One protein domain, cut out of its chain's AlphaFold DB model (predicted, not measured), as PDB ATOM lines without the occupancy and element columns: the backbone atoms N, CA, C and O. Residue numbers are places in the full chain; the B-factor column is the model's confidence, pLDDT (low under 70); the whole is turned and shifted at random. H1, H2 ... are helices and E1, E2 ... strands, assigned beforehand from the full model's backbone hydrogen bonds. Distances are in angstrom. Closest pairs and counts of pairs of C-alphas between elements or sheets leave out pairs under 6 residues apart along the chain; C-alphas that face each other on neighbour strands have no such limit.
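What this domain is: This is residues 523 to 698 of the 1087 residues of an uncharacterized protein of Fusarium oxysporum Fo47 (UniProt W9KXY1). Two lobes of helices stand side by side: in one, H6 is in the middle with H2, H3 and H4 packed on it, H5 and H1 beyond, and the small strand hairpin E1 and E2 at the far side; in the other, the short helices H7 and H8 pack on the long helical hairpin H9 and H10. Residues 575 to 581, of which 575 belongs to H4 and the rest to the link from H4 to H5, stick out from the first lobe. The printed part has 176 residues with ten named helices and two named strands, in the order H1 H2 H3 E1 E2 H4 H5 H6 H7 H8 H9 H10; the strands make one antiparallel sheet, E1 - E2. The class is mostly helix, and the whole is compact, with a radius of gyration of the C-alphas of 17.9 A and spans of 47 by 42 by 34 A.

Where its parts are: E1 is residues 550 to 552, with C-alpha 550 at (-30.023, 44.344, 22.926), and E2 is residues 560 to 562. Before them come H1, residues 523 to 529, H2, 532 to 535, and H3, 539 to 545. After them come H4, residues 564 to 575, 16.3 A long, H5, 584 to 594, 15.3 A, and H6, 597 to 606, 14.3 A. H7 is residues 614 to 620 and H8 residues 631 to 637. H9, residues 656 to 671, is 22.3 A long; H10, residues 680 to 696, is 24.4 A long and ends with C-alpha 696 at (-57.324, 35.928, 35.770).

How they stand to each other: In the hairpin E1 and E2, N 551 and O 561 are within hydrogen-bond range at 2.8 A. H4 touches H6 with residues 566 to 570 alone, about perpendicular at 86 degrees, the closest C-alphas being those of Phe 566 and Leu 599, 6.0 A apart. H3 touches H6 at a shallow tilt of 10 degrees, the same way, closest at Leu 544 and Arg 605, C-alphas 6.0 A apart. H2 and H6 only just touch, with 3 pairs of C-alphas within 8 A. H1 touches H5, closest at the C-alphas of Glu 526 and Ile 593, 5.8 A. H6 and H7 are close but not clearly touching, at 7.2 A between the C-alphas of Arg 600 and Ile 620. H7 touches H10, closest at the C-alphas of His 615 and Phe 683, 5.7 A. H8 and H9 only just touch, with 3 pairs of C-alphas within 8 A. H9 and H10 form a helical hairpin at a shallow tilt of 28 degrees. Every O i to N i+4 pair is within hydrogen-bond range in H1, H3, H4, H5, H6, H7 and H9, against 2 of 3 in H8 and 11 of 13 in H10; H2 is too short for one.

The domain as a whole: The C-alphas of Ser 583 and Gly 646 are the two farthest apart, 53.8 A. The printed part has no cut, and the link H8 to H9 is long, 18 residues. The mean pLDDT of the printed part is 80.6, with 35 residues under 70, among them 576 to 586 and 672 to 678.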
ATOM      1  N   LEU A 523     -41.273  30.672  12.649       64.12
ATOM      2  CA  LEU A 523     -41.698  29.874  13.812       64.12
ATOM      3  C   LEU A 523     -40.811  30.107  15.048       64.12
ATOM      4  O   LEU A 523     -41.265  30.024  16.189       64.12
ATOM      5  N   SER A 524     -39.528  30.414  14.840       73.75
ATOM      6  CA  SER A 524     -38.605  30.775  15.923       73.75
ATOM      7  C   SER A 524     -38.878  32.187  16.441       73.75
ATOM      8  O   SER A 524     -38.816  32.411  17.649       73.75
ATOM      9  N   LEU A 525     -39.243  33.126  15.562       79.12
ATOM     10  CA  LEU A 525     -39.630  34.480  15.960       79.12
ATOM     11  C   LEU A 525     -40.995  34.494  16.673       79.12
ATOM     12  O   LEU A 525     -41.135  35.148  17.703       79.12
ATOM     13  N   GLU A 526     -41.960  33.700  16.210       82.44
ATOM     14  CA  GLU A 526     -43.219  33.417  16.914       82.44
ATOM     15  C   GLU A 526     -42.962  32.842  18.322       82.44
ATOM     16  O   GLU A 526     -43.531  33.313  19.311       82.44
ATOM     17  N   GLY A 527     -42.033  31.885  18.438       83.44
ATOM     18  CA  GLY A 527     -41.576  31.334  19.716       83.44
ATOM     19  C   GLY A 527     -40.954  32.382  20.648       83.44
ATOM     20  O   GLY A 527     -41.289  32.416  21.833       83.44
ATOM     21  N   ILE A 528     -40.111  33.278  20.118       84.81
ATOM     22  CA  ILE A 528     -39.540  34.417  20.860       84.81
ATOM     23  C   ILE A 528     -40.651  35.359  21.342       84.81
ATOM     24  O   ILE A 528     -40.653  35.749  22.510       84.81
ATOM     25  N   CYS A 529     -41.612  35.702  20.484       87.69
ATOM     26  CA  CYS A 529     -42.745  36.570  20.810       87.69
ATOM     27  C   CYS A 529     -43.650  36.002  21.918       87.69
ATOM     28  O   CYS A 529     -44.213  36.774  22.695       87.69
ATOM     29  N   ARG A 530     -43.764  34.671  22.035       87.25
ATOM     30  CA  ARG A 530     -44.548  33.998  23.089       87.25
ATOM     31  C   ARG A 530     -43.811  33.802  24.422       87.25
ATOM     32  O   ARG A 530     -44.422  33.294  25.366       87.25
ATOM     33  N   LEU A 531     -42.537  34.189  24.542       87.56
ATOM     34  CA  LEU A 531     -41.776  34.013  25.787       87.56
ATOM     35  C   LEU A 531     -42.460  34.714  26.981       87.56
ATOM     36  O   LEU A 531     -42.809  35.892  26.866       87.56
ATOM     37  N   PRO A 532     -42.574  34.062  28.161       87.75
ATOM     38  CA  PRO A 532     -43.161  34.670  29.361       87.75
ATOM     39  C   PRO A 532     -42.496  35.978  29.804       87.75
ATOM     40  O   PRO A 532     -43.142  36.777  30.475       87.75
ATOM     41  N   TYR A 533     -41.243  36.214  29.390       88.38
ATOM     42  CA  TYR A 533     -40.538  37.488  29.537       88.38
ATOM     43  C   TYR A 533     -41.433  38.667  29.138       88.38
ATOM     44  O   TYR A 533     -41.771  39.478  29.994       88.38
ATOM     45  N   TRP A 534     -41.933  38.681  27.895       89.81
ATOM     46  CA  TRP A 534     -42.754  39.757  27.325       89.81
ATOM     47  C   TRP A 534     -44.091  39.993  28.029       89.81
ATOM     48  O   TRP A 534     -44.786  40.950  27.704       89.81
ATOM     49  N   ARG A 535     -44.478  39.151  28.992       88.88
ATOM     50  CA  ARG A 535     -45.643  39.437  29.827       88.88
ATOM     51  C   ARG A 535     -45.333  40.483  30.899       88.88
ATOM     52  O   ARG A 535     -46.262  41.153  31.317       88.88
ATOM     53  N   ARG A 536     -44.087  40.669  31.353       90.31
ATOM     54  CA  ARG A 536     -43.766  41.600  32.457       90.31
ATOM     55  C   ARG A 536     -44.004  43.065  32.065       90.31
ATOM     56  O   ARG A 536     -43.481  43.531  31.058       90.31
ATOM     57  N   LEU A 537     -44.718  43.811  32.910       91.75
ATOM     58  CA  LEU A 537     -45.018  45.234  32.707       91.75
ATOM     59  C   LEU A 537     -43.762  46.119  32.712       91.75
ATOM     60  O   LEU A 537     -43.637  47.012  31.883       91.75
ATOM     61  N   TRP A 538     -42.812  45.849  33.610       89.94
ATOM     62  CA  TRP A 538     -41.609  46.671  33.795       89.94
ATOM     63  C   TRP A 538     -40.719  46.781  32.538       89.94
ATOM     64  O   TRP A 538     -40.102  47.821  32.318       89.94
ATOM     65  N   ILE A 539     -40.780  45.790  31.634       91.25
ATOM     66  CA  ILE A 539     -40.092  45.805  30.327       91.25
ATOM     67  C   ILE A 539     -40.517  47.002  29.461       91.25
ATOM     68  O   ILE A 539     -39.769  47.442  28.594       91.25
ATOM     69  N   VAL A 540     -41.701  47.571  29.689       91.06
ATOM     70  CA  VAL A 540     -42.186  48.747  28.954       91.06
ATOM     71  C   VAL A 540     -41.272  49.949  29.195       91.06
ATOM     72  O   VAL A 540     -40.919  50.640  28.243       91.06
ATOM     73  N   GLN A 541     -40.822  50.168  30.436       88.69
ATOM     74  CA  GLN A 541     -39.834  51.211  30.731       88.69
ATOM     75  C   GLN A 541     -38.464  50.840  30.153       88.69
ATOM     76  O   GLN A 541     -37.851  51.661  29.472       88.69
ATOM     77  N   GLU A 542     -38.028  49.590  30.360       90.19
ATOM     78  CA  GLU A 542     -36.754  49.058  29.848       90.19
ATOM     79  C   GLU A 542     -36.626  49.249  28.320       90.19
ATOM     80  O   GLU A 542     -35.564  49.620  27.833       90.19
ATOM     81  N   VAL A 543     -37.710  49.060  27.556       89.75
ATOM     82  CA  VAL A 543     -37.732  49.180  26.086       89.75
ATOM     83  C   VAL A 543     -37.969  50.610  25.596       89.75
ATOM     84  O   VAL A 543     -37.370  51.019  24.600       89.75
ATOM     85  N   LEU A 544     -38.821  51.408  26.243       88.12
ATOM     86  CA  LEU A 544     -39.118  52.761  25.752       88.12
ATOM     87  C   LEU A 544     -38.045  53.789  26.143       88.12
ATOM     88  O   LEU A 544     -37.723  54.650  25.326       88.12
ATOM     89  N   LEU A 545     -37.450  53.678  27.338       86.94
ATOM     90  CA  LEU A 545     -36.453  54.639  27.839       86.94
ATOM     91  C   LEU A 545     -35.003  54.317  27.454       86.94
ATOM     92  O   LEU A 545     -34.147  55.202  27.517       86.94
ATOM     93  N   ALA A 546     -34.692  53.078  27.062       88.62
ATOM     94  CA  ALA A 546     -33.327  52.714  26.693       88.62
ATOM     95  C   ALA A 546     -32.813  53.525  25.494       88.62
ATOM     96  O   ALA A 546     -33.530  53.753  24.517       88.62
ATOM     97  N   LYS A 547     -31.533  53.908  25.529       86.69
ATOM     98  CA  LYS A 547     -30.854  54.527  24.379       86.69
ATOM     99  C   LYS A 547     -30.554  53.476  23.307       86.69
ATOM    100  O   LYS A 547     -30.937  53.644  22.154       86.69
ATOM    101  N   GLU A 548     -29.983  52.354  23.732       85.44
ATOM    102  CA  GLU A 548     -29.627  51.196  22.910       85.44
ATOM    103  C   GLU A 548     -30.349  49.953  23.444       85.44
ATOM    104  O   GLU A 548     -30.531  49.820  24.653       85.44
ATOM    105  N   LEU A 549     -30.777  49.047  22.557       89.81
ATOM    106  CA  LEU A 549     -31.520  47.842  22.935       89.81
ATOM    107  C   LEU A 549     -30.906  46.579  22.343       89.81
ATOM    108  O   LEU A 549     -30.685  46.467  21.136       89.81
ATOM    109  N   VAL A 550     -30.698  45.603  23.222       88.19
ATOM    110  CA  VAL A 550     -30.023  44.344  22.926       88.19
ATOM    111  C   VAL A 550     -30.810  43.197  23.562       88.19
ATOM    112  O   VAL A 550     -31.131  43.219  24.747       88.19
ATOM    113  N   LEU A 551     -31.120  42.180  22.763       85.69
ATOM    114  CA  LEU A 551     -31.844  40.974  23.155       85.69
ATOM    115  C   LEU A 551     -30.837  39.894  23.568       85.69
ATOM    116  O   LEU A 551     -30.066  39.422  22.734       85.69
ATOM    117  N   CYS A 552     -30.841  39.492  24.839       83.31
ATOM    118  CA  CYS A 552     -29.949  38.453  25.362       83.31
ATOM    119  C   CYS A 552     -30.725  37.159  25.640       83.31
ATOM    120  O   CYS A 552     -31.640  37.150  26.463       83.31
ATOM    121  N   PHE A 553     -30.354  36.059  24.977       75.88
ATOM    122  CA  PHE A 553     -30.987  34.749  25.163       75.88
ATOM    123  C   PHE A 553     -30.040  33.778  25.884       75.88
ATOM    124  O   PHE A 553     -29.259  33.067  25.250       75.88
ATOM    125  N   GLY A 554     -30.116  33.739  27.215       73.50
ATOM    126  CA  GLY A 554     -29.219  32.931  28.049       73.50
ATOM    127  C   GLY A 554     -27.793  33.491  28.139       73.50
ATOM    128  O   GLY A 554     -27.528  34.632  27.771       73.50
ATOM    129  N   ASP A 555     -26.876  32.668  28.642       64.94
ATOM    130  CA  ASP A 555     -25.686  33.150  29.366       64.94
ATOM    131  C   ASP A 555     -24.462  33.489  28.484       64.94
ATOM    132  O   ASP A 555     -23.369  33.707  29.001       64.94
ATOM    133  N   ASN A 556     -24.599  33.497  27.151       58.00
ATOM    134  CA  ASN A 556     -23.470  33.584  26.215       58.00
ATOM    135  C   ASN A 556     -23.610  34.737  25.211       58.00
ATOM    136  O   ASN A 556     -24.615  34.846  24.516       58.00
ATOM    137  N   ALA A 557     -22.529  35.488  24.978       60.16
ATOM    138  CA  ALA A 557     -22.495  36.582  23.992       60.16
ATOM    139  C   ALA A 557     -22.864  36.168  22.544       60.16
ATOM    140  O   ALA A 557     -23.235  37.004  21.724       60.16
ATOM    141  N   LYS A 558     -22.794  34.870  22.204       59.09
ATOM    142  CA  LYS A 558     -23.185  34.341  20.880       59.09
ATOM    143  C   LYS A 558     -24.703  34.332  20.645       59.09
ATOM    144  O   LYS A 558     -25.142  34.365  19.490       59.09
ATOM    145  N   THR A 559     -25.500  34.285  21.712       67.25
ATOM    146  CA  THR A 559     -26.974  34.296  21.678       67.25
ATOM    147  C   THR A 559     -27.561  35.687  21.949       67.25
ATOM    148  O   THR A 559     -28.763  35.836  22.146       67.25
ATOM    149  N   THR A 560     -26.724  36.721  21.891       78.00
ATOM    150  CA  THR A 560     -27.104  38.137  21.915       78.00
ATOM    151  C   THR A 560     -27.481  38.631  20.504       78.00
ATOM    152  O   THR A 560     -26.875  38.209  19.515       78.00
ATOM    153  N   ARG A 561     -28.493  39.502  20.368       80.69
ATOM    154  CA  ARG A 561     -28.971  40.084  19.090       80.69
ATOM    155  C   ARG A 561     -29.408  41.546  19.247       80.69
ATOM    156  O   ARG A 561     -29.840  41.940  20.322       80.69
ATOM    157  N   SER A 562     -29.333  42.340  18.176       84.38
ATOM    158  CA  SER A 562     -29.872  43.713  18.167       84.38
ATOM    159  C   SER A 562     -31.405  43.724  18.207       84.38
ATOM    160  O   SER A 562     -32.049  42.825  17.660       84.38
ATOM    161  N   TRP A 563     -31.993  44.774  18.789       89.19
ATOM    162  CA  TRP A 563     -33.430  45.055  18.694       89.19
ATOM    163  C   TRP A 563     -33.924  45.266  17.252       89.19
ATOM    164  O   TRP A 563     -35.094  44.997  16.974       89.19
ATOM    165  N   ASP A 564     -33.030  45.625  16.317       85.00
ATOM    166  CA  ASP A 564     -33.324  45.733  14.874       85.00
ATOM    167  C   ASP A 564     -34.054  44.502  14.312       85.00
ATOM    168  O   ASP A 564     -34.762  44.602  13.310       85.00
ATOM    169  N   LEU A 565     -33.895  43.342  14.962       83.81
ATOM    170  CA  LEU A 565     -34.652  42.123  14.703       83.81
ATOM    171  C   LEU A 565     -36.168  42.392  14.618       83.81
ATOM    172  O   LEU A 565     -36.809  42.052  13.620       83.81
ATOM    173  N   PHE A 566     -36.741  43.033  15.641       87.75
ATOM    174  CA  PHE A 566     -38.165  43.368  15.685       87.75
ATOM    175  C   PHE A 566     -38.496  44.541  14.768       87.75
ATOM    176  O   PHE A 566     -39.492  44.466  14.051       87.75
ATOM    177  N   THR A 567     -37.632  45.556  14.706       87.38
ATOM    178  CA  THR A 567     -37.820  46.738  13.852       87.38
ATOM    179  C   THR A 567     -37.937  46.366  12.376       87.38
ATOM    180  O   THR A 567     -38.864  46.823  11.706       87.38
ATOM    181  N   ARG A 568     -37.064  45.478  11.875       82.81
ATOM    182  CA  ARG A 568     -37.129  44.922  10.510       82.81
ATOM    183  C   ARG A 568     -38.356  44.032  10.325       82.81
ATOM    184  O   ARG A 568     -39.049  44.162   9.324       82.81
ATOM    185  N   THR A 569     -38.661  43.175  11.302       83.06
ATOM    186  CA  THR A 569     -39.818  42.262  11.247       83.06
ATOM    187  C   THR A 569     -41.141  43.024  11.155       83.06
ATOM    188  O   THR A 569     -41.949  42.717  10.280       83.06
ATOM    189  N   ARG A 570     -41.358  44.048  11.996       86.38
ATOM    190  CA  ARG A 570     -42.528  44.934  11.912       86.38
ATOM    191  C   ARG A 570     -42.572  45.628  10.556       86.38
ATOM    192  O   ARG A 570     -43.595  45.563   9.888       86.38
ATOM    193  N   ASP A 571     -41.472  46.248  10.135       82.31
ATOM    194  CA  ASP A 571     -41.402  46.980   8.868       82.31
ATOM    195  C   ASP A 571     -41.718  46.102   7.642       82.31
ATOM    196  O   ASP A 571     -42.392  46.561   6.721       82.31
ATOM    197  N   SER A 572     -41.286  44.838   7.625       78.56
ATOM    198  CA  SER A 572     -41.682  43.875   6.589       78.56
ATOM    199  C   SER A 572     -43.169  43.515   6.695       78.56
ATOM    200  O   SER A 572     -43.885  43.593   5.699       78.56
ATOM    201  N   LEU A 573     -43.673  43.215   7.899       79.75
ATOM    202  CA  LEU A 573     -45.092  42.906   8.133       79.75
ATOM    203  C   LEU A 573     -46.047  44.085   7.861       79.75
ATOM    204  O   LEU A 573     -47.223  43.843   7.589       79.75
ATOM    205  N   GLU A 574     -45.582  45.335   7.935       78.94
ATOM    206  CA  GLU A 574     -46.342  46.543   7.574       78.94
ATOM    207  C   GLU A 574     -46.342  46.802   6.053       78.94
ATOM    208  O   GLU A 574     -47.295  47.388   5.543       78.94
ATOM    209  N   ARG A 575     -45.331  46.326   5.307       74.06
ATOM    210  CA  ARG A 575     -45.269  46.422   3.829       74.06
ATOM    211  C   ARG A 575     -46.070  45.339   3.098       74.06
ATOM    212  O   ARG A 575     -46.349  45.501   1.913       74.06
ATOM    213  N   MET A 576     -46.424  44.240   3.765       67.50
ATOM    214  CA  MET A 576     -47.147  43.115   3.153       67.50
ATOM    215  C   MET A 576     -48.591  43.490   2.757       67.50
ATOM    216  O   MET A 576     -49.382  43.836   3.641       67.50
ATOM    217  N   PRO A 577     -48.982  43.372   1.470       59.41
ATOM    218  CA  PRO A 577     -50.329  43.708   1.015       59.41
ATOM    219  C   PRO A 577     -51.425  42.851   1.662       59.41
ATOM    220  O   PRO A 577     -51.296  41.637   1.804       59.41
ATOM    221  N   SER A 578     -52.557  43.473   1.992       59.72
ATOM    222  CA  SER A 578     -53.671  42.832   2.712       59.72
ATOM    223  C   SER A 578     -54.446  41.770   1.920       59.72
ATOM    224  O   SER A 578     -55.271  41.071   2.503       59.72
ATOM    225  N   PHE A 579     -54.189  41.635   0.616       54.38
ATOM    226  CA  PHE A 579     -54.793  40.620  -0.256       54.38
ATOM    227  C   PHE A 579     -53.942  39.348  -0.416       54.38
ATOM    228  O   PHE A 579     -54.379  38.414  -1.086       54.38
ATOM    229  N   TRP A 580     -52.739  39.294   0.168       58.78
ATOM    230  CA  TRP A 580     -51.899  38.094   0.139       58.78
ATOM    231  C   TRP A 580     -52.519  36.955   0.959       58.78
ATOM    232  O   TRP A 580     -52.958  37.156   2.092       58.78
ATOM    233  N   GLN A 581     -52.523  35.747   0.394       56.88
ATOM    234  CA  GLN A 581     -53.089  34.551   1.017       56.88
ATOM    235  C   GLN A 581     -51.996  33.503   1.232       56.88
ATOM    236  O   GLN A 581     -51.395  33.016   0.279       56.88
ATOM    237  N   PHE A 582     -51.757  33.147   2.493       67.38
ATOM    238  CA  PHE A 582     -50.863  32.064   2.893       67.38
ATOM    239  C   PHE A 582     -51.650  30.827   3.338       67.38
ATOM    240  O   PHE A 582     -52.856  30.897   3.593       67.38
ATOM    241  N   SER A 583     -50.951  29.704   3.533       64.12
ATOM    242  CA  SER A 583     -51.526  28.549   4.230       64.12
ATOM    243  C   SER A 583     -52.050  28.954   5.623       64.12
ATOM    244  O   SER A 583     -51.483  29.864   6.241       64.12
ATOM    245  N   PRO A 584     -53.102  28.302   6.159       68.44
ATOM    246  CA  PRO A 584     -53.724  28.711   7.423       68.44
ATOM    247  C   PRO A 584     -52.741  28.845   8.596       68.44
ATOM    248  O   PRO A 584     -52.830  29.804   9.358       68.44
ATOM    249  N   ALA A 585     -51.751  27.949   8.690       66.19
ATOM    250  CA  ALA A 585     -50.717  27.984   9.726       66.19
ATOM    251  C   ALA A 585     -49.786  29.210   9.614       66.19
ATOM    252  O   ALA A 585     -49.525  29.887  10.611       66.19
ATOM    253  N   ILE A 586     -49.319  29.543   8.404       68.44
ATOM    254  CA  ILE A 586     -48.468  30.723   8.172       68.44
ATOM    255  C   ILE A 586     -49.279  32.006   8.406       68.44
ATOM    256  O   ILE A 586     -48.802  32.926   9.067       68.44
ATOM    257  N   ASN A 587     -50.536  32.040   7.952       73.56
ATOM    258  CA  ASN A 587     -51.467  33.138   8.216       73.56
ATOM    259  C   ASN A 587     -51.720  33.351   9.724       73.56
ATOM    260  O   ASN A 587     -51.790  34.495  10.174       73.56
ATOM    261  N   ALA A 588     -51.827  32.277  10.515       72.69
ATOM    262  CA  ALA A 588     -51.929  32.362  11.972       72.69
ATOM    263  C   ALA A 588     -50.639  32.922  12.597       72.69
ATOM    264  O   ALA A 588     -50.699  33.907  13.328       72.69
ATOM    265  N   SER A 589     -49.476  32.372  12.226       74.44
ATOM    266  CA  SER A 589     -48.156  32.819  12.708       74.44
ATOM    267  C   SER A 589     -47.915  34.313  12.427       74.44
ATOM    268  O   SER A 589     -47.460  35.057  13.294       74.44
ATOM    269  N   ILE A 590     -48.283  34.785  11.230       79.94
ATOM    270  CA  ILE A 590     -48.181  36.197  10.826       79.94
ATOM    271  C   ILE A 590     -49.087  37.097  11.677       79.94
ATOM    272  O   ILE A 590     -48.642  38.163  12.110       79.94
ATOM    273  N   LYS A 591     -50.339  36.692  11.939       82.50
ATOM    274  CA  LYS A 591     -51.259  37.442  12.815       82.50
ATOM    275  C   LYS A 591     -50.719  37.516  14.246       82.50
ATOM    276  O   LYS A 591     -50.642  38.607  14.805       82.50
ATOM    277  N   GLU A 592     -50.285  36.386  14.795       83.06
ATOM    278  CA  GLU A 592     -49.696  36.278  16.135       83.06
ATOM    279  C   GLU A 592     -48.478  37.195  16.301       83.06
ATOM    280  O   GLU A 592     -48.418  37.979  17.247       83.06
ATOM    281  N   ILE A 593     -47.537  37.175  15.349       85.00
ATOM    282  CA  ILE A 593     -46.356  38.051  15.377       85.00
ATOM    283  C   ILE A 593     -46.760  39.525  15.227       85.00
ATOM    284  O   ILE A 593     -46.286  40.361  15.997       85.00
ATOM    285  N   ARG A 594     -47.657  39.866  14.290       84.75
ATOM    286  CA  ARG A 594     -48.122  41.250  14.060       84.75
ATOM    287  C   ARG A 594     -48.782  41.866  15.301       84.75
ATOM    288  O   ARG A 594     -48.698  43.078  15.488       84.75
ATOM    289  N   HIS A 595     -49.410  41.054  16.152       84.31
ATOM    290  CA  HIS A 595     -50.034  41.498  17.403       84.31
ATOM    291  C   HIS A 595     -49.178  41.232  18.659       84.31
ATOM    292  O   HIS A 595     -49.594  41.581  19.768       84.31
ATOM    293  N   ALA A 596     -47.967  40.687  18.509       88.69
ATOM    294  CA  ALA A 596     -47.073  40.385  19.621       88.69
ATOM    295  C   ALA A 596     -46.584  41.642  20.358       88.69
ATOM    296  O   ALA A 596     -46.311  42.691  19.768       88.69
ATOM    297  N   PHE A 597     -46.408  41.516  21.675       89.88
ATOM    298  CA  PHE A 597     -45.980  42.612  22.544       89.88
ATOM    299  C   PHE A 597     -44.656  43.292  22.138       89.88
ATOM    300  O   PHE A 597     -44.666  44.522  22.063       89.88
ATOM    301  N   PRO A 598     -43.550  42.586  21.799       90.62
ATOM    302  CA  PRO A 598     -42.321  43.257  21.363       90.62
ATOM    303  C   PRO A 598     -42.506  44.119  20.104       90.62
ATOM    304  O   PRO A 598     -41.963  45.218  20.057       90.62
ATOM    305  N   LEU A 599     -43.325  43.701  19.126       89.69
ATOM    306  CA  LEU A 599     -43.611  44.523  17.938       89.69
ATOM    307  C   LEU A 599     -44.506  45.732  18.265       89.69
ATOM    308  O   LEU A 599     -44.344  46.796  17.666       89.69
ATOM    309  N   ARG A 600     -45.418  45.608  19.240       88.62
ATOM    310  CA  ARG A 600     -46.228  46.736  19.741       88.62
ATOM    311  C   ARG A 600     -45.357  47.773  20.465       88.62
ATOM    312  O   ARG A 600     -45.549  48.966  20.243       88.62
ATOM    313  N   LEU A 601     -44.369  47.340  21.255       89.06
ATOM    314  CA  LEU A 601     -43.379  48.233  21.874       89.06
ATOM    315  C   LEU A 601     -42.432  48.859  20.840       89.06
ATOM    316  O   LEU A 601     -42.183  50.059  20.888       89.06
ATOM    317  N   ASP A 602     -41.947  48.078  19.874       88.88
ATOM    318  CA  ASP A 602     -41.099  48.556  18.778       88.88
ATOM    319  C   ASP A 602     -41.809  49.622  17.922       88.88
ATOM    320  O   ASP A 602     -41.203  50.623  17.541       88.88
ATOM    321  N   LYS A 603     -43.113  49.459  17.656       87.12
ATOM    322  CA  LYS A 603     -43.949  50.496  17.036       87.12
ATOM    323  C   LYS A 603     -44.051  51.755  17.901       87.12
ATOM    324  O   LYS A 603     -43.734  52.836  17.411       87.12
ATOM    325  N   LEU A 604     -44.401  51.611  19.179       84.38
ATOM    326  CA  LEU A 604     -44.502  52.730  20.123       84.38
ATOM    327  C   LEU A 604     -43.172  53.501  20.280       84.38
ATOM    328  O   LEU A 604     -43.189  54.706  20.528       84.38
ATOM    329  N   ARG A 605     -42.034  52.821  20.073       83.31
ATOM    330  CA  ARG A 605     -40.672  53.385  20.029       83.31
ATOM    331  C   ARG A 605     -40.302  54.027  18.680       83.31
ATOM    332  O   ARG A 605     -39.466  54.925  18.639       83.31
ATOM    333  N   LYS A 606     -40.904  53.618  17.558       79.81
ATOM    334  CA  LYS A 606     -40.768  54.313  16.256       79.81
ATOM    335  C   LYS A 606     -41.593  55.602  16.207       79.81
ATOM    336  O   LYS A 606     -41.257  56.522  15.471       79.81
ATOM    337  N   GLU A 607     -42.619  55.702  17.047       73.69
ATOM    338  CA  GLU A 607     -43.450  56.896  17.249       73.69
ATOM    339  C   GLU A 607     -42.781  57.960  18.167       73.69
ATOM    340  O   GLU A 607     -43.437  58.917  18.582       73.69
ATOM    341  N   ASN A 608     -41.460  57.844  18.422       54.53
ATOM    342  CA  ASN A 608     -40.594  58.693  19.274       54.53
ATOM    343  C   ASN A 608     -40.392  60.156  18.795       54.53
ATOM    344  O   ASN A 608     -39.287  60.694  18.792       54.53
ATOM    345  N   GLY A 609     -41.476  60.834  18.433       52.50
ATOM    346  CA  GLY A 609     -41.557  62.295  18.351       52.50
ATOM    347  C   GLY A 609     -42.726  62.872  19.152       52.50
ATOM    348  O   GLY A 609     -43.006  64.064  19.034       52.50
ATOM    349  N   ARG A 610     -43.468  62.044  19.906       55.69
ATOM    350  CA  ARG A 610     -44.703  62.451  20.590       55.69
ATOM    351  C   ARG A 610     -44.824  61.897  22.004       55.69
ATOM    352  O   ARG A 610     -44.426  60.781  22.309       55.69
ATOM    353  N   TYR A 611     -45.456  62.717  22.831       69.88
ATOM    354  CA  TYR A 611     -45.808  62.464  24.217       69.88
ATOM    355  C   TYR A 611     -46.750  61.251  24.378       69.88
ATOM    356  O   TYR A 611     -47.901  61.296  23.942       69.88
ATOM    357  N   TRP A 612     -46.293  60.183  25.041       82.19
ATOM    358  CA  TRP A 612     -47.117  59.013  25.371       82.19
ATOM    359  C   TRP A 612     -48.163  59.348  26.450       82.19
ATOM    360  O   TRP A 612     -47.817  59.745  27.564       82.19
ATOM    361  N   SER A 613     -49.450  59.159  26.150       84.62
ATOM    362  CA  SER A 613     -50.526  59.296  27.141       84.62
ATOM    363  C   SER A 613     -50.658  58.033  28.002       84.62
ATOM    364  O   SER A 613     -50.441  56.915  27.525       84.62
ATOM    365  N   LEU A 614     -51.104  58.191  29.256       86.88
ATOM    366  CA  LEU A 614     -51.406  57.056  30.142       86.88
ATOM    367  C   LEU A 614     -52.475  56.128  29.533       86.88
ATOM    368  O   LEU A 614     -52.413  54.918  29.711       86.88
ATOM    369  N   HIS A 615     -53.410  56.678  28.747       86.81
ATOM    370  CA  HIS A 615     -54.417  55.918  27.999       86.81
ATOM    371  C   HIS A 615     -53.785  54.920  27.020       86.81
ATOM    372  O   HIS A 615     -54.093  53.728  27.056       86.81
ATOM    373  N   ASN A 616     -52.875  55.404  26.169       85.50
ATOM    374  CA  ASN A 616     -52.223  54.586  25.149       85.50
ATOM    375  C   ASN A 616     -51.327  53.527  25.803       85.50
ATOM    376  O   ASN A 616     -51.323  52.373  25.382       85.50
ATOM    377  N   LEU A 617     -50.613  53.903  26.870       89.56
ATOM    378  CA  LEU A 617     -49.790  52.979  27.648       89.56
ATOM    379  C   LEU A 617     -50.638  51.873  28.298       89.56
ATOM    380  O   LEU A 617     -50.289  50.698  28.176       89.56
ATOM    381  N   VAL A 618     -51.768  52.206  28.931       90.56
ATOM    382  CA  VAL A 618     -52.642  51.216  29.587       90.56
ATOM    383  C   VAL A 618     -53.282  50.252  28.577       90.56
ATOM    384  O   VAL A 618     -53.310  49.062  28.866       90.56
ATOM    385  N   ASP A 619     -53.715  50.682  27.382       87.31
ATOM    386  CA  ASP A 619     -54.211  49.740  26.350       87.31
ATOM    387  C   ASP A 619     -53.090  48.871  25.747       87.31
ATOM    388  O   ASP A 619     -53.252  47.662  25.536       87.31
ATOM    389  N   ILE A 620     -51.908  49.452  25.513       86.12
ATOM    390  CA  ILE A 620     -50.763  48.692  25.002       86.12
ATOM    391  C   ILE A 620     -50.344  47.611  26.009       86.12
ATOM    392  O   ILE A 620     -50.108  46.465  25.620       86.12
ATOM    393  N   THR A 621     -50.361  47.925  27.302       89.38
ATOM    394  CA  THR A 621     -49.885  47.055  28.391       89.38
ATOM    395  C   THR A 621     -50.998  46.332  29.163       89.38
ATOM    396  O   THR A 621     -50.750  45.711  30.200       89.38
ATOM    397  N   ARG A 622     -52.240  46.346  28.656       87.56
ATOM    398  CA  ARG A 622     -53.411  45.801  29.368       87.56
ATOM    399  C   ARG A 622     -53.258  44.322  29.756       87.56
ATOM    400  O   ARG A 622     -53.575  43.954  30.882       87.56
ATOM    401  N   ASN A 623     -52.663  43.515  28.874       86.25
ATOM    402  CA  ASN A 623     -52.393  42.084  29.088       86.25
ATOM    403  C   ASN A 623     -51.056  41.810  29.820       86.25
ATOM    404  O   ASN A 623     -50.680  40.651  29.997       86.25
ATOM    405  N   SER A 624     -50.294  42.842  30.196       89.31
ATOM    406  CA  SER A 624     -49.032  42.674  30.925       89.31
ATOM    407  C   SER A 624     -49.278  42.305  32.395       89.31
ATOM    408  O   SER A 624     -50.324  42.598  32.970       89.31
ATOM    409  N   LEU A 625     -48.287  41.681  33.022       89.50
ATOM    410  CA  LEU A 625     -48.290  41.163  34.383       89.50
ATOM    411  C   LEU A 625     -47.281  41.925  35.246       89.50
ATOM    412  O   LEU A 625     -46.199  42.307  34.797       89.50
ATOM    413  N   CYS A 626     -47.640  42.109  36.506       89.19
ATOM    414  CA  CYS A 626     -46.866  42.764  37.555       89.19
ATOM    415  C   CYS A 626     -47.008  41.946  38.847       89.19
ATOM    416  O   CYS A 626     -47.813  41.008  38.892       89.19
ATOM    417  N   HIS A 627     -46.222  42.261  39.877       86.00
ATOM    418  CA  HIS A 627     -46.393  41.613  41.179       86.00
ATOM    419  C   HIS A 627     -47.553  42.269  41.940       86.00
ATOM    420  O   HIS A 627     -48.571  41.617  42.162       86.00
ATOM    421  N   ASP A 628     -47.448  43.571  42.220       87.94
ATOM    422  CA  ASP A 628     -48.550  44.376  42.753       87.94
ATOM    423  C   ASP A 628     -49.442  44.883  41.594       87.94
ATOM    424  O   ASP A 628     -48.913  45.475  40.649       87.94
ATOM    425  N   PRO A 629     -50.779  44.705  41.626       89.00
ATOM    426  CA  PRO A 629     -51.683  45.268  40.615       89.00
ATOM    427  C   PRO A 629     -51.611  46.802  40.478       89.00
ATOM    428  O   PRO A 629     -51.975  47.328  39.425       89.00
ATOM    429  N   LYS A 630     -51.128  47.540  41.488       90.50
ATOM    430  CA  LYS A 630     -50.935  49.004  41.447       90.50
ATOM    431  C   LYS A 630     -49.887  49.425  40.417       90.50
ATOM    432  O   LYS A 630     -50.010  50.508  39.842       90.50
ATOM    433  N   ASP A 631     -48.936  48.545  40.084       91.88
ATOM    434  CA  ASP A 631     -47.971  48.761  39.001       91.88
ATOM    435  C   ASP A 631     -48.672  49.048  37.658       91.88
ATOM    436  O   ASP A 631     -48.118  49.788  36.849       91.88
ATOM    437  N   LYS A 632     -49.905  48.554  37.426       91.00
ATOM    438  CA  LYS A 632     -50.709  48.875  36.224       91.00
ATOM    439  C   LYS A 632     -50.946  50.372  36.015       91.00
ATOM    440  O   LYS A 632     -51.252  50.774  34.895       91.00
ATOM    441  N   VAL A 633     -50.805  51.179  37.066       91.38
ATOM    442  CA  VAL A 633     -50.697  52.639  36.986       91.38
ATOM    443  C   VAL A 633     -49.249  53.053  37.249       91.38
ATOM    444  O   VAL A 633     -48.622  53.662  36.386       91.38
ATOM    445  N   TYR A 634     -48.692  52.690  38.410       90.81
ATOM    446  CA  TYR A 634     -47.416  53.216  38.915       90.81
ATOM    447  C   TYR A 634     -46.220  52.924  37.995       90.81
ATOM    448  O   TYR A 634     -45.429  53.824  37.709       90.81
ATOM    449  N   GLY A 635     -46.147  51.717  37.432       89.56
ATOM    450  CA  GLY A 635     -45.134  51.305  36.457       89.56
ATOM    451  C   GLY A 635     -45.249  51.996  35.090       89.56
ATOM    452  O   GLY A 635     -44.382  51.804  34.241       89.56
ATOM    453  N   LEU A 636     -46.279  52.821  34.868       91.31
ATOM    454  CA  LEU A 636     -46.472  53.621  33.654       91.31
ATOM    455  C   LEU A 636     -46.368  55.136  33.906       91.31
ATOM    456  O   LEU A 636     -46.163  55.884  32.950       91.31
ATOM    457  N   LEU A 637     -46.466  55.613  35.153       88.25
ATOM    458  CA  LEU A 637     -46.415  57.052  35.461       88.25
ATOM    459  C   LEU A 637     -45.069  57.682  35.064       88.25
ATOM    460  O   LEU A 637     -45.054  58.713  34.402       88.25
ATOM    461  N   GLY A 638     -43.945  57.013  35.354       83.50
ATOM    462  CA  GLY A 638     -42.593  57.501  35.023       83.50
ATOM    463  C   GLY A 638     -42.267  57.616  33.523       83.50
ATOM    464  O   GLY A 638     -41.247  58.195  33.165       83.50
ATOM    465  N   ILE A 639     -43.129  57.088  32.647       86.94
ATOM    466  CA  ILE A 639     -43.067  57.247  31.180       86.94
ATOM    467  C   ILE A 639     -44.301  57.972  30.616       86.94
ATOM    468  O   ILE A 639     -44.404  58.200  29.411       86.94
ATOM    469  N   THR A 640     -45.251  58.352  31.471       87.81
ATOM    470  CA  THR A 640     -46.441  59.097  31.069       87.81
ATOM    471  C   THR A 640     -46.063  60.552  30.830       87.81
ATOM    472  O   THR A 640     -45.483  61.226  31.674       87.81
ATOM    473  N   SER A 641     -46.396  61.071  29.657       81.25
ATOM    474  CA  SER A 641     -45.913  62.381  29.242       81.25
ATOM    475  C   SER A 641     -46.687  63.543  29.855       81.25
ATOM    476  O   SER A 641     -47.918  63.522  29.958       81.25
ATOM    477  N   GLY A 642     -45.952  64.582  30.259       74.56
ATOM    478  CA  GLY A 642     -46.492  65.709  31.021       74.56
ATOM    479  C   GLY A 642     -47.043  65.297  32.390       74.56
ATOM    480  O   GLY A 642     -47.988  65.920  32.859       74.56
ATOM    481  N   PHE A 643     -46.562  64.186  32.949       80.56
ATOM    482  CA  PHE A 643     -46.712  63.836  34.358       80.56
ATOM    483  C   PHE A 643     -45.567  64.506  35.126       80.56
ATOM    484  O   PHE A 643     -44.412  64.383  34.710       80.56
ATOM    485  N   GLN A 644     -45.866  65.227  36.204       76.06
ATOM    486  CA  GLN A 644     -44.855  65.883  37.041       76.06
ATOM    487  C   GLN A 644     -44.734  65.208  38.410       76.06
ATOM    488  O   GLN A 644     -45.676  64.608  38.926       76.06
ATOM    489  N   PHE A 645     -43.553  65.306  39.025       64.75
ATOM    490  CA  PHE A 645     -43.342  64.795  40.377       64.75
ATOM    491  C   PHE A 645     -44.152  65.640  41.373       64.75
ATOM    492  O   PHE A 645     -43.838  66.809  41.591       64.75
ATOM    493  N   GLY A 646     -45.209  65.053  41.940       66.88
ATOM    494  CA  GLY A 646     -46.204  65.749  42.767       66.88
ATOM    495  C   GLY A 646     -47.630  65.727  42.198       66.88
ATOM    496  O   GLY A 646     -48.572  65.891  42.966       66.88
ATOM    497  N   ASP A 647     -47.815  65.426  40.903       72.69
ATOM    498  CA  ASP A 647     -49.139  65.223  40.277       72.69
ATOM    499  C   ASP A 647     -49.950  64.092  40.938       72.69
ATOM    500  O   ASP A 647     -51.178  64.036  40.838       72.69
ATOM    501  N   PHE A 648     -49.238  63.120  41.508       72.25
ATOM    502  CA  PHE A 648     -49.765  61.836  41.940       72.25
ATOM    503  C   PHE A 648     -48.868  61.290  43.056       72.25
ATOM    504  O   PHE A 648     -47.677  61.064  42.847       72.25
ATOM    505  N   ASP A 649     -49.449  61.034  44.226       79.69
ATOM    506  CA  ASP A 649     -48.750  60.417  45.355       79.69
ATOM    507  C   ASP A 649     -48.689  58.881  45.203       79.69
ATOM    508  O   ASP A 649     -49.717  58.200  45.091       79.69
ATOM    509  N   VAL A 650     -47.474  58.328  45.138       84.81
ATOM    510  CA  VAL A 650     -47.207  56.917  44.803       84.81
ATOM    511  C   VAL A 650     -47.029  56.111  46.089       84.81
ATOM    512  O   VAL A 650     -45.915  55.837  46.538       84.81
ATOM    513  N   ARG A 651     -48.155  55.723  46.697       87.25
ATOM    514  CA  ARG A 651     -48.200  54.995  47.971       87.25
ATOM    515  C   ARG A 651     -48.623  53.545  47.777       87.25
ATOM    516  O   ARG A 651     -49.800  53.231  47.624       87.25
ATOM    517  N   TYR A 652     -47.665  52.626  47.874       88.44
ATOM    518  CA  TYR A 652     -47.942  51.184  47.847       88.44
ATOM    519  C   TYR A 652     -48.735  50.685  49.075       88.44
ATOM    520  O   TYR A 652     -49.201  49.547  49.075       88.44
ATOM    521  N   GLN A 653     -48.949  51.526  50.090       89.25
ATOM    522  CA  GLN A 653     -49.833  51.277  51.232       89.25
ATOM    523  C   GLN A 653     -51.323  51.451  50.884       89.25
ATOM    524  O   GLN A 653     -52.169  50.832  51.526       89.25
ATOM    525  N   ASP A 654     -51.656  52.248  49.864       87.50
ATOM    526  CA  ASP A 654     -53.042  52.528  49.475       87.50
ATOM    527  C   ASP A 654     -53.715  51.290  48.846       87.50
ATOM    528  O   ASP A 654     -53.071  50.462  48.189       87.50
ATOM    529  N   ALA A 655     -55.037  51.162  49.008       88.19
ATOM    530  CA  ALA A 655     -55.814  50.122  48.326       88.19
ATOM    531  C   ALA A 655     -55.921  50.398  46.811       88.19
ATOM    532  O   ALA A 655     -55.855  51.547  46.368       88.19
ATOM    533  N   VAL A 656     -56.125  49.353  46.001       89.69
ATOM    534  CA  VAL A 656     -56.139  49.459  44.524       89.69
ATOM    535  C   VAL A 656     -57.250  50.399  44.032       89.69
ATOM    536  O   VAL A 656     -57.077  51.109  43.046       89.69
ATOM    537  N   GLU A 657     -58.357  50.477  44.767       89.00
ATOM    538  CA  GLU A 657     -59.467  51.412  44.578       89.00
ATOM    539  C   GLU A 657     -59.021  52.880  44.649       89.00
ATOM    540  O   GLU A 657     -59.454  53.690  43.830       89.00
ATOM    541  N   HIS A 658     -58.119  53.221  45.575       88.06
ATOM    542  CA  HIS A 658     -57.568  54.573  45.703       88.06
ATOM    543  C   HIS A 658     -56.623  54.889  44.540       88.06
ATOM    544  O   HIS A 658     -56.695  55.974  43.970       88.06
ATOM    545  N   VAL A 659     -55.799  53.923  44.118       90.69
ATOM    546  CA  VAL A 659     -54.924  54.065  42.940       90.69
ATOM    547  C   VAL A 659     -55.740  54.261  41.659       90.69
ATOM    548  O   VAL A 659     -55.435  55.153  40.866       90.69
ATOM    549  N   TYR A 660     -56.821  53.496  41.490       91.25
ATOM    550  CA  TYR A 660     -57.797  53.675  40.415       91.25
ATOM    551  C   TYR A 660     -58.447  55.069  40.467       91.25
ATOM    552  O   TYR A 660     -58.407  55.794  39.473       91.25
ATOM    553  N   ARG A 661     -58.977  55.492  41.624       89.50
ATOM    554  CA  ARG A 661     -59.589  56.821  41.803       89.50
ATOM    555  C   ARG A 661     -58.609  57.946  41.465       89.50
ATOM    556  O   ARG A 661     -58.974  58.863  40.735       89.50
ATOM    557  N   ASN A 662     -57.374  57.870  41.955       89.25
ATOM    558  CA  ASN A 662     -56.359  58.897  41.725       89.25
ATOM    559  C   ASN A 662     -55.948  58.959  40.243       89.25
ATOM    560  O   ASN A 662     -55.794  60.053  39.704       89.25
ATOM    561  N   ALA A 663     -55.878  57.817  39.546       90.19
ATOM    562  CA  ALA A 663     -55.675  57.785  38.097       90.19
ATOM    563  C   ALA A 663     -56.837  58.433  37.325       90.19
ATOM    564  O   ALA A 663     -56.593  59.209  36.404       90.19
ATOM    565  N   ILE A 664     -58.090  58.168  37.715       89.44
ATOM    566  CA  ILE A 664     -59.286  58.793  37.123       89.44
ATOM    567  C   ILE A 664     -59.312  60.314  37.372       89.44
ATOM    568  O   ILE A 664     -59.609  61.074  36.448       89.44
ATOM    569  N   LEU A 665     -58.948  60.771  38.575       88.12
ATOM    570  CA  LEU A 665     -58.869  62.195  38.926       88.12
ATOM    571  C   LEU A 665     -57.768  62.933  38.157       88.12
ATOM    572  O   LEU A 665     -58.057  63.949  37.529       88.12
ATOM    573  N   TRP A 666     -56.538  62.408  38.144       87.25
ATOM    574  CA  TRP A 666     -55.427  62.983  37.369       87.25
ATOM    575  C   TRP A 666     -55.782  63.085  35.882       87.25
ATOM    576  O   TRP A 666     -55.557  64.109  35.238       87.25
ATOM    577  N   TYR A 667     -56.410  62.039  35.342       87.00
ATOM    578  CA  TYR A 667     -56.814  61.994  33.945       87.00
ATOM    579  C   TYR A 667     -57.897  63.030  33.611       87.00
ATOM    580  O   TYR A 667     -57.782  63.744  32.614       87.00
ATOM    581  N   HIS A 668     -58.929  63.163  34.451       84.81
ATOM    582  CA  HIS A 668     -59.959  64.194  34.277       84.81
ATOM    583  C   HIS A 668     -59.394  65.608  34.452       84.81
ATOM    584  O   HIS A 668     -59.672  66.462  33.617       84.81
ATOM    585  N   SER A 669     -58.514  65.836  35.429       83.81
ATOM    586  CA  SER A 669     -57.860  67.138  35.640       83.81
ATOM    587  C   SER A 669     -56.984  67.585  34.462       83.81
ATOM    588  O   SER A 669     -56.675  68.769  34.352       83.81
ATOM    589  N   LYS A 670     -56.556  66.649  33.608       79.44
ATOM    590  CA  LYS A 670     -55.636  66.893  32.493       79.44
ATOM    591  C   LYS A 670     -56.300  66.903  31.116       79.44
ATOM    592  O   LYS A 670     -55.789  67.544  30.204       79.44
ATOM    593  N   TYR A 671     -57.413  66.185  30.963       76.88
ATOM    594  CA  TYR A 671     -58.091  66.005  29.676       76.88
ATOM    595  C   TYR A 671     -59.590  66.349  29.705       76.88
ATOM    596  O   TYR A 671     -60.186  66.523  28.649       76.88
ATOM    597  N   GLY A 672     -60.221  66.473  30.876       62.94
ATOM    598  CA  GLY A 672     -61.682  66.496  31.042       62.94
ATOM    599  C   GLY A 672     -62.433  67.714  30.492       62.94
ATOM    600  O   GLY A 672     -63.660  67.729  30.546       62.94
ATOM    601  N   GLU A 673     -61.733  68.726  29.974       56.03
ATOM    602  CA  GLU A 673     -62.349  69.912  29.362       56.03
ATOM    603  C   GLU A 673     -62.377  69.880  27.824       56.03
ATOM    604  O   GLU A 673     -63.146  70.635  27.228       56.03
ATOM    605  N   ASP A 674     -61.581  69.020  27.176       56.38
ATOM    606  CA  ASP A 674     -61.489  68.949  25.711       56.38
ATOM    607  C   ASP A 674     -62.495  67.941  25.135       56.38
ATOM    608  O   ASP A 674     -62.565  66.783  25.553       56.38
ATOM    609  N   VAL A 675     -63.242  68.369  24.115       49.88
ATOM    610  CA  VAL A 675     -64.163  67.521  23.336       49.88
ATOM    611  C   VAL A 675     -63.397  66.428  22.572       49.88
ATOM    612  O   VAL A 675     -63.936  65.351  22.330       49.88
ATOM    613  N   ASN A 676     -62.122  66.668  22.252       45.50
ATOM    614  CA  ASN A 676     -61.215  65.712  21.607       45.50
ATOM    615  C   ASN A 676     -60.428  64.851  22.610       45.50
ATOM    616  O   ASN A 676     -59.513  64.120  22.216       45.50
ATOM    617  N   SER A 677     -60.741  64.935  23.907       54.25
ATOM    618  CA  SER A 677     -60.069  64.122  24.917       54.25
ATOM    619  C   SER A 677     -60.256  62.623  24.652       54.25
ATOM    620  O   SER A 677     -61.348  62.178  24.280       54.25
ATOM    621  N   PRO A 678     -59.222  61.786  24.874       59.62
ATOM    622  CA  PRO A 678     -59.426  60.351  24.855       59.62
ATOM    623  C   PRO A 678     -60.324  60.017  26.050       59.62
ATOM    624  O   PRO A 678     -59.960  60.248  27.200       59.62
ATOM    625  N   ASN A 679     -61.526  59.530  25.768       77.12
ATOM    626  CA  ASN A 679     -62.660  59.525  26.690       77.12
ATOM    627  C   ASN A 679     -62.352  58.920  28.081       77.12
ATOM    628  O   ASN A 679     -61.839  57.802  28.178       77.12
ATOM    629  N   LEU A 680     -62.728  59.627  29.158       85.19
ATOM    630  CA  LEU A 680     -62.548  59.199  30.555       85.19
ATOM    631  C   LEU A 680     -63.168  57.820  30.844       85.19
ATOM    632  O   LEU A 680     -62.549  56.985  31.502       85.19
ATOM    633  N   VAL A 681     -64.364  57.551  30.317       85.69
ATOM    634  CA  VAL A 681     -65.048  56.257  30.471       85.69
ATOM    635  C   VAL A 681     -64.287  55.163  29.721       85.69
ATOM    636  O   VAL A 681     -64.133  54.058  30.239       85.69
ATOM    637  N   ARG A 682     -63.708  55.469  28.552       85.81
ATOM    638  CA  ARG A 682     -62.849  54.524  27.826       85.81
ATOM    639  C   ARG A 682     -61.539  54.250  28.573       85.81
ATOM    640  O   ARG A 682     -61.152  53.091  28.687       85.81
ATOM    641  N   PHE A 683     -60.893  55.275  29.129       89.06
ATOM    642  CA  PHE A 683     -59.712  55.105  29.984       89.06
ATOM    643  C   PHE A 683     -60.024  54.222  31.204       89.06
ATOM    644  O   PHE A 683     -59.293  53.276  31.496       89.06
ATOM    645  N   SER A 684     -61.165  54.465  31.849       90.56
ATOM    646  CA  SER A 684     -61.661  53.677  32.976       90.56
ATOM    647  C   SER A 684     -61.913  52.204  32.621       90.56
ATOM    648  O   SER A 684     -61.461  51.320  33.349       90.56
ATOM    649  N   GLN A 685     -62.549  51.910  31.474       88.62
ATOM    650  CA  GLN A 685     -62.679  50.533  30.965       88.62
ATOM    651  C   GLN A 685     -61.313  49.859  30.803       88.62
ATOM    652  O   GLN A 685     -61.125  48.731  31.252       88.62
ATOM    653  N   LEU A 686     -60.365  50.536  30.146       89.56
ATOM    654  CA  LEU A 686     -59.034  49.994  29.866       89.56
ATOM    655  C   LEU A 686     -58.272  49.687  31.160       89.56
ATOM    656  O   LEU A 686     -57.651  48.630  31.267       89.56
ATOM    657  N   LEU A 687     -58.379  50.562  32.164       91.31
ATOM    658  CA  LEU A 687     -57.779  50.354  33.476       91.31
ATOM    659  C   LEU A 687     -58.431  49.180  34.226       91.31
ATOM    660  O   LEU A 687     -57.709  48.315  34.721       91.31
ATOM    661  N   GLN A 688     -59.767  49.071  34.251       89.50
ATOM    662  CA  GLN A 688     -60.434  47.920  34.878       89.50
ATOM    663  C   GLN A 688     -60.132  46.593  34.161       89.50
ATOM    664  O   GLN A 688     -59.873  45.592  34.824       89.50
ATOM    665  N   LEU A 689     -60.090  46.572  32.824       87.75
ATOM    666  CA  LEU A 689     -59.691  45.391  32.044       87.75
ATOM    667  C   LEU A 689     -58.232  44.993  32.318       87.75
ATOM    668  O   LEU A 689     -57.936  43.811  32.488       87.75
ATOM    669  N   SER A 690     -57.333  45.976  32.427       88.75
ATOM    670  CA  SER A 690     -55.923  45.765  32.780       88.75
ATOM    671  C   SER A 690     -55.753  45.207  34.201       88.75
ATOM    672  O   SER A 690     -54.894  44.352  34.427       88.75
ATOM    673  N   LEU A 691     -56.595  45.640  35.147       87.31
ATOM    674  CA  LEU A 691     -56.643  45.129  36.521       87.31
ATOM    675  C   LEU A 691     -57.334  43.758  36.635       87.31
ATOM    676  O   LEU A 691     -57.002  43.010  37.550       87.31
ATOM    677  N   LYS A 692     -58.259  43.405  35.731       81.69
ATOM    678  CA  LYS A 692     -58.897  42.077  35.669       81.69
ATOM    679  C   LYS A 692     -57.954  41.027  35.070       81.69
ATOM    680  O   LYS A 692     -57.621  40.060  35.746       81.69
ATOM    681  N   SER A 693     -57.396  41.291  33.884       74.69
ATOM    682  CA  SER A 693     -56.482  40.376  33.170       74.69
ATOM    683  C   SER A 693     -55.251  39.960  33.994       74.69
ATOM    684  O   SER A 693     -54.761  38.835  33.862       74.69
ATOM    685  N   HIS A 694     -54.768  40.848  34.871       69.75
ATOM    686  CA  HIS A 694     -53.715  40.549  35.849       69.75
ATOM    687  C   HIS A 694     -54.083  39.383  36.777       69.75
ATOM    688  O   HIS A 694     -53.257  38.500  37.003       69.75
ATOM    689  N   LYS A 695     -55.327  39.371  37.263       68.44
ATOM    690  CA  LYS A 695     -55.837  38.445  38.277       68.44
ATOM    691  C   LYS A 695     -56.245  37.119  37.659       68.44
ATOM    692  O   LYS A 695     -55.787  36.097  38.151       68.44
ATOM    693  N   ASP A 696     -56.946  37.137  36.524       64.38
ATOM    694  CA  ASP A 696     -57.324  35.928  35.770       64.38
ATOM    695  C   ASP A 696     -56.094  35.063  35.399       64.38
ATOM    696  O   ASP A 696     -56.185  33.847  35.242       64.38
ATOM    697  N   THR A 697     -54.915  35.690  35.284       61.59
ATOM    698  CA  THR A 697     -53.635  35.014  35.000       61.59
ATOM    699  C   THR A 697     -52.913  34.502  36.263       61.59
ATOM    700  O   THR A 697     -51.986  33.700  36.147       61.59
ATOM    701  N   GLN A 698     -53.311  34.944  37.461       56.66
ATOM    702  CA  GLN A 698     -52.794  34.477  38.759       56.66
ATOM    703  C   GLN A 698     -53.746  33.487  39.460       56.66
ATOM    704  O   GLN A 698     -53.273  32.569  40.125       56.66
TER     705      GLN A 698